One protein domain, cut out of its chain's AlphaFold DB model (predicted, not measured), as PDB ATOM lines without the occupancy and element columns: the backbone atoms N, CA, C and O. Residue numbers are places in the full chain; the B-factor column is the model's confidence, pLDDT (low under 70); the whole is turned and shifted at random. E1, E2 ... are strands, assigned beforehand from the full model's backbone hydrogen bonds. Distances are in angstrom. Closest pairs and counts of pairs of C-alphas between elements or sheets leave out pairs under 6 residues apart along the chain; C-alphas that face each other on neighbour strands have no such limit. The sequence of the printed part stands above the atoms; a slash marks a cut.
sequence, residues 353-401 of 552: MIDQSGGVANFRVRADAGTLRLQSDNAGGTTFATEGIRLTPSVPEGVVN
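This is residues 353 to 401 of the 552 residues of the protein "Peptidase S74 domain-containing protein" of Ensifer sp. MPMI2T (UniProt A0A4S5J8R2). A single small sheet of four strands, zigzagging side by side, makes the body, with no named helix over either of its faces. At one end, the stretch before E1, residues 353 to 361, and the link from E2 to E3, residues 378 to 385, form loops. The 49 printed residues hold four named strands, E1 to E4 along the chain and in the same order across the sheet, all antiparallel; the class is all strand. The whole is loose, with a radius of gyration of the C-alphas of 12.1 A, and rod-shaped, spanning 38 by 18 by 15 A.

E1, residues 362 to 368, is an edge strand and forms a hairpin with E2, residues 371 to 377, at 158 degrees between directions; N 364 and O 375 are 2.9 A apart, within hydrogen-bond range. E2 forms a hairpin with E3, residues 386 to 392, at 173 degrees, with N 374 and O 389 at 2.9 A. E3 forms a hairpin with E4, residues 397 to 400, the other edge strand, at 165 degrees, with N 390 and O 399 at 2.9 A. The four make a meander, each strand the antiparallel neighbour of the one before. E4 is apart from E1 and E2. The sheet is twisted, its C-alphas lying up to 4.3 A off the best plane.

E1 begins at C-alpha 362 (19.457, 27.462, -31.029) and is 18.5 A long. E2 measures 18.6 A, E3 17.1 A. E4 measures 10.0 A and ends at C-alpha 400 (20.973, 22.689, -48.740).

The C-alphas farthest apart, Ser 357 and Val 395, are 38.2 A apart. The printed part has no cut and no long link. Mean pLDDT of the printed part is 79.0; residues 354 to 361 and 379 to 385 are under 70.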
ATOM      1  N   MET A 353      22.910  32.233 -31.418       73.56
ATOM      2  CA  MET A 353      21.663  32.919 -31.094       73.56
ATOM      3  C   MET A 353      20.793  31.970 -30.267       73.56
ATOM      4  O   MET A 353      20.282  30.975 -30.787       73.56
ATOM      5  N   ILE A 354      20.667  32.264 -28.970       65.19
ATOM      6  CA  ILE A 354      19.846  31.487 -28.035       65.19
ATOM      7  C   ILE A 354      18.513  32.193 -27.831       65.19
ATOM      8  O   ILE A 354      18.477  33.318 -27.334       65.19
ATOM      9  N   ASP A 355      17.425  31.503 -28.154       65.19
ATOM     10  CA  ASP A 355      16.082  31.931 -27.785       65.19
ATOM     11  C   ASP A 355      15.778  31.497 -26.338       65.19
ATOM     12  O   ASP A 355      15.722  30.308 -26.016       65.19
ATOM     13  N   GLN A 356      15.614  32.476 -25.445       62.72
ATOM     14  CA  GLN A 356      15.348  32.248 -24.020       62.72
ATOM     15  C   GLN A 356      13.862  32.012 -23.702       62.72
ATOM     16  O   GLN A 356      13.532  31.736 -22.550       62.72
ATOM     17  N   SER A 357      12.962  32.084 -24.690       65.50
ATOM     18  CA  SER A 357      11.517  31.895 -24.485       65.50
ATOM     19  C   SER A 357      11.110  30.448 -24.151       65.50
ATOM     20  O   SER A 357       9.965  30.205 -23.771       65.50
ATOM     21  N   GLY A 358      12.065  29.509 -24.186       55.25
ATOM     22  CA  GLY A 358      11.895  28.115 -23.783       55.25
ATOM     23  C   GLY A 358      11.318  27.246 -24.903       55.25
ATOM     24  O   GLY A 358      10.201  27.450 -25.359       55.25
ATOM     25  N   GLY A 359      12.074  26.226 -25.326       60.25
ATOM     26  CA  GLY A 359      11.605  25.197 -26.269       60.25
ATOM     27  C   GLY A 359      11.983  25.396 -27.740       60.25
ATOM     28  O   GLY A 359      11.610  24.564 -28.564       60.25
ATOM     29  N   VAL A 360      12.746  26.436 -28.081       62.53
ATOM     30  CA  VAL A 360      13.150  26.728 -29.468       62.53
ATOM     31  C   VAL A 360      14.597  26.292 -29.727       62.53
ATOM     32  O   VAL A 360      15.439  26.282 -28.825       62.53
ATOM     33  N   ALA A 361      14.870  25.869 -30.962       66.19
ATOM     34  CA  ALA A 361      16.197  25.473 -31.411       66.19
ATOM     35  C   ALA A 361      17.174  26.663 -31.400       66.19
ATOM     36  O   ALA A 361      16.831  27.755 -31.849       66.19
ATOM     37  N   ASN A 362      18.406  26.446 -30.936       73.75
ATOM     38  CA  ASN A 362      19.457  27.462 -31.029       73.75
ATOM     39  C   ASN A 362      19.851  27.637 -32.496       73.75
ATOM     40  O   ASN A 362      20.112  26.634 -33.159       73.75
ATOM     41  N   PHE A 363      19.957  28.871 -32.987       80.81
ATOM     42  CA  PHE A 363      20.485  29.148 -34.325       80.81
ATOM     43  C   PHE A 363      21.966  29.514 -34.247       80.81
ATOM     44  O   PHE A 363      22.385  30.295 -33.391       80.81
ATOM     45  N   ARG A 364      22.777  28.959 -35.151       80.88
ATOM     46  CA  ARG A 364      24.219  29.216 -35.201       80.88
ATOM     47  C   ARG A 364      24.688  29.602 -36.591       80.88
ATOM     48  O   ARG A 364      24.340  28.956 -37.580       80.88
ATOM     49  N   VAL A 365      25.568  30.600 -36.623       87.56
ATOM     50  CA  VAL A 365      26.386  30.953 -37.788       87.56
ATOM     51  C   VAL A 365      27.826  30.611 -37.460       87.56
ATOM     52  O   VAL A 365      28.378  31.113 -36.479       87.56
ATOM     53  N   ARG A 366      28.440  29.746 -38.263       84.69
ATOM     54  CA  ARG A 366      29.802  29.267 -38.024       84.69
ATOM     55  C   ARG A 366      30.635  29.354 -39.291       84.69
ATOM     56  O   ARG A 366      30.162  28.980 -40.363       84.69
ATOM     57  N   ALA A 367      31.880  29.798 -39.149       85.94
ATOM     58  CA  ALA A 367      32.874  29.718 -40.209       85.94
ATOM     59  C   ALA A 367      34.073  28.896 -39.734       85.94
ATOM     60  O   ALA A 367      34.709  29.240 -38.746       85.94
ATOM     61  N   ASP A 368      34.392  27.807 -40.426       84.31
ATOM     62  CA  ASP A 368      35.553  26.972 -40.121       84.31
ATOM     63  C   ASP A 368      36.018  26.184 -41.337       84.31
ATOM     64  O   ASP A 368      35.213  25.821 -42.199       84.31
ATOM     65  N   ALA A 369      37.329  25.935 -41.403       81.88
ATOM     66  CA  ALA A 369      37.981  25.267 -42.531       81.88
ATOM     67  C   ALA A 369      37.598  25.880 -43.898       81.88
ATOM     68  O   ALA A 369      37.374  25.170 -44.876       81.88
ATOM     69  N   GLY A 370      37.468  27.212 -43.956       83.94
ATOM     70  CA  GLY A 370      37.097  27.930 -45.179       83.94
ATOM     71  C   GLY A 370      35.663  27.679 -45.653       83.94
ATOM     72  O   GLY A 370      35.401  27.798 -46.841       83.94
ATOM     73  N   THR A 371      34.748  27.296 -44.759       88.06
ATOM     74  CA  THR A 371      33.331  27.028 -45.057       88.06
ATOM     75  C   THR A 371      32.431  27.847 -44.132       88.06
ATOM     76  O   THR A 371      32.707  27.917 -42.935       88.06
ATOM     77  N   LEU A 372      31.342  28.407 -44.665       90.88
ATOM     78  CA  LEU A 372      30.272  29.065 -43.907       90.88
ATOM     79  C   LEU A 372      29.087  28.108 -43.712       90.88
ATOM     80  O   LEU A 372      28.645  27.461 -44.664       90.88
ATOM     81  N   ARG A 373      28.557  28.033 -42.487       90.38
ATOM     82  CA  ARG A 373      27.482  27.111 -42.093       90.38
ATOM     83  C   ARG A 373      26.367  27.833 -41.340       90.38
ATOM     84  O   ARG A 373      26.645  28.593 -40.411       90.38
ATOM     85  N   LEU A 374      25.120  27.532 -41.710       90.88
ATOM     86  CA  LEU A 374      23.905  27.907 -40.982       90.88
ATOM     87  C   LEU A 374      23.302  26.651 -40.352       90.88
ATOM     88  O   LEU A 374      22.981  25.689 -41.059       90.88
ATOM     89  N   GLN A 375      23.196  26.640 -39.027       87.31
ATOM     90  CA  GLN A 375      22.925  25.425 -38.258       87.31
ATOM     91  C   GLN A 375      21.878  25.668 -37.174       87.31
ATOM     92  O   GLN A 375      21.707  26.795 -36.704       87.31
ATOM     93  N   SER A 376      21.214  24.592 -36.756       85.06
ATOM     94  CA  SER A 376      20.333  24.593 -35.594       85.06
ATOM     95  C   SER A 376      20.580  23.401 -34.669       85.06
ATOM     96  O   SER A 376      20.924  22.307 -35.120       85.06
ATOM     97  N   ASP A 377      20.385  23.628 -33.368       77.38
ATOM     98  CA  ASP A 377      20.470  22.602 -32.322       77.38
ATOM     99  C   ASP A 377      19.169  22.526 -31.519       77.38
ATOM    100  O   ASP A 377      18.481  23.530 -31.363       77.38
ATOM    101  N   ASN A 378      18.860  21.361 -30.942       74.50
ATOM    102  CA  ASN A 378      17.726  21.210 -30.021       74.50
ATOM    103  C   ASN A 378      17.823  22.176 -28.829       74.50
ATOM    104  O   ASN A 378      18.920  22.584 -28.431       74.50
ATOM    105  N   ALA A 379      16.681  22.497 -28.214       66.06
ATOM    106  CA  ALA A 379      16.631  23.308 -26.999       66.06
ATOM    107  C   ALA A 379      17.566  22.722 -25.917       66.06
ATOM    108  O   ALA A 379      17.441  21.558 -25.537       66.06
ATOM    109  N   GLY A 380      18.538  23.518 -25.457       60.47
ATOM    110  CA  GLY A 380      19.553  23.094 -24.478       60.47
ATOM    111  C   GLY A 380      20.684  22.206 -25.024       60.47
ATOM    112  O   GLY A 380      21.539  21.770 -24.256       60.47
ATOM    113  N   GLY A 381      20.721  21.941 -26.332       61.41
ATOM    114  CA  GLY A 381      21.758  21.138 -26.977       61.41
ATOM    115  C   GLY A 381      23.115  21.847 -27.037       61.41
ATOM    116  O   GLY A 381      23.227  22.988 -27.487       61.41
ATOM    117  N   THR A 382      24.166  21.143 -26.616       57.97
ATOM    118  CA  THR A 382      25.579  21.558 -26.739       57.97
ATOM    119  C   THR A 382      26.281  20.913 -27.939       57.97
ATOM    120  O   THR A 382      27.463  21.150 -28.175       57.97
ATOM    121  N   THR A 383      25.564  20.071 -28.683       58.28
ATOM    122  CA  THR A 383      26.078  19.226 -29.763       58.28
ATOM    123  C   THR A 383      25.202  19.337 -31.004       58.28
ATOM    124  O   THR A 383      23.985  19.472 -30.904       58.28
ATOM    125  N   PHE A 384      25.866  19.260 -32.159       66.06
ATOM    126  CA  PHE A 384      25.320  19.475 -33.498       66.06
ATOM    127  C   PHE A 384      24.046  18.657 -33.755       66.06
ATOM    128  O   PHE A 384      24.120  17.427 -33.746       66.06
ATOM    129  N   ALA A 385      22.911  19.309 -34.039       66.56
ATOM    130  CA  ALA A 385      21.680  18.594 -34.391       66.56
ATOM    131  C   ALA A 385      21.340  18.656 -35.887       66.56
ATOM    132  O   ALA A 385      20.931  17.639 -36.447       66.56
ATOM    133  N   THR A 386      21.473  19.805 -36.568       83.88
ATOM    134  CA  THR A 386      21.121  19.922 -37.999       83.88
ATOM    135  C   THR A 386      21.893  21.036 -38.723       83.88
ATOM    136  O   THR A 386      21.876  22.197 -38.318       83.88
ATOM    137  N   GLU A 387      22.545  20.702 -39.844       88.06
ATOM    138  CA  GLU A 387      23.081  21.680 -40.805       88.06
ATOM    139  C   GLU A 387      21.999  21.994 -41.841       88.06
ATOM    140  O   GLU A 387      21.485  21.067 -42.466       88.06
ATOM    141  N   GLY A 388      21.630  23.270 -41.991       89.31
ATOM    142  CA  GLY A 388      20.613  23.719 -42.948       89.31
ATOM    143  C   GLY A 388      21.218  24.148 -44.284       89.31
ATOM    144  O   GLY A 388      20.800  23.673 -45.337       89.31
ATOM    145  N   ILE A 389      22.225  25.027 -44.239       92.94
ATOM    146  CA  ILE A 389      22.947  25.510 -45.425       92.94
ATOM    147  C   ILE A 389      24.450  25.468 -45.162       92.94
ATOM    148  O   ILE A 389      24.917  25.919 -44.112       92.94
ATOM    149  N   ARG A 390      25.203  24.988 -46.154       92.75
ATOM    150  CA  ARG A 390      26.666  25.019 -46.187       92.75
ATOM    151  C   ARG A 390      27.160  25.650 -47.480       92.75
ATOM    152  O   ARG A 390      26.760  25.224 -48.558       92.75
ATOM    153  N   LEU A 391      28.060  26.621 -47.357       93.81
ATOM    154  CA  LEU A 391      28.743  27.268 -48.474       93.81
ATOM    155  C   LEU A 391      30.251  27.076 -48.318       93.81
ATOM    156  O   LEU A 391      30.830  27.532 -47.329       93.81
ATOM    157  N   THR A 392      30.888  26.436 -49.295       91.56
ATOM    158  CA  THR A 392      32.325  26.127 -49.256       91.56
ATOM    159  C   THR A 392      33.061  26.908 -50.352       91.56
ATOM    160  O   THR A 392      33.181  26.427 -51.468       91.56
ATOM    161  N   PRO A 393      33.581  28.122 -50.106       84.38
ATOM    162  CA  PRO A 393      34.312  28.869 -51.135       84.38
ATOM    163  C   PRO A 393      35.541  28.155 -51.716       84.38
ATOM    164  O   PRO A 393      35.844  28.320 -52.894       84.38
ATOM    165  N   SER A 394      36.241  27.348 -50.912       83.88
ATOM    166  CA  SER A 394      37.415  26.584 -51.367       83.88
ATOM    167  C   SER A 394      37.071  25.476 -52.371       83.88
ATOM    168  O   SER A 394      37.934  25.050 -53.135       83.88
ATOM    169  N   VAL A 395      35.812  25.036 -52.389       85.62
ATOM    170  CA  VAL A 395      35.238  24.089 -53.349       85.62
ATOM    171  C   VAL A 395      33.865  24.645 -53.716       85.62
ATOM    172  O   VAL A 395      32.928  24.282 -53.021       85.62
ATOM    173  N   PRO A 396      33.737  25.543 -54.718       85.88
ATOM    174  CA  PRO A 396      32.572  26.414 -54.937       85.88
ATOM    175  C   PRO A 396      31.217  25.687 -55.020       85.88
ATOM    176  O   PRO A 396      30.656  25.483 -56.095       85.88
ATOM    177  N   GLU A 397      30.685  25.302 -53.867       88.88
ATOM    178  CA  GLU A 397      29.499  24.474 -53.706       88.88
ATOM    179  C   GLU A 397      28.588  25.090 -52.643       88.88
ATOM    180  O   GLU A 397      29.042  25.629 -51.625       88.88
ATOM    181  N   GLY A 398      27.285  24.984 -52.893       91.50
ATOM    182  CA  GLY A 398      26.242  25.241 -51.914       91.50
ATOM    183  C   GLY A 398      25.463  23.957 -51.669       91.50
ATOM    184  O   GLY A 398      24.975  23.342 -52.616       91.50
ATOM    185  N   VAL A 399      25.348  23.553 -50.408       92.38
ATOM    186  CA  VAL A 399      24.574  22.379 -49.992       92.38
ATOM    187  C   VAL A 399      23.417  22.845 -49.121       92.38
ATOM    188  O   VAL A 399      23.611  23.617 -48.183       92.38
ATOM    189  N   VAL A 400      22.216  22.370 -49.446       93.50
ATOM    190  CA  VAL A 400      20.973  22.689 -48.740       93.50
ATOM    191  C   VAL A 400      20.371  21.397 -48.205       93.50
ATOM    192  O   VAL A 400      20.181  20.438 -48.950       93.50
ATOM    193  N   ASN A 401      20.059  21.382 -46.916       92.00
ATOM    194  CA  ASN A 401      19.313  20.316 -46.264       92.00
ATOM    195  C   ASN A 401      17.860  20.769 -46.072       92.00
ATOM    196  O   ASN A 401      17.512  21.390 -45.069       92.00
TER     197      ASN A 401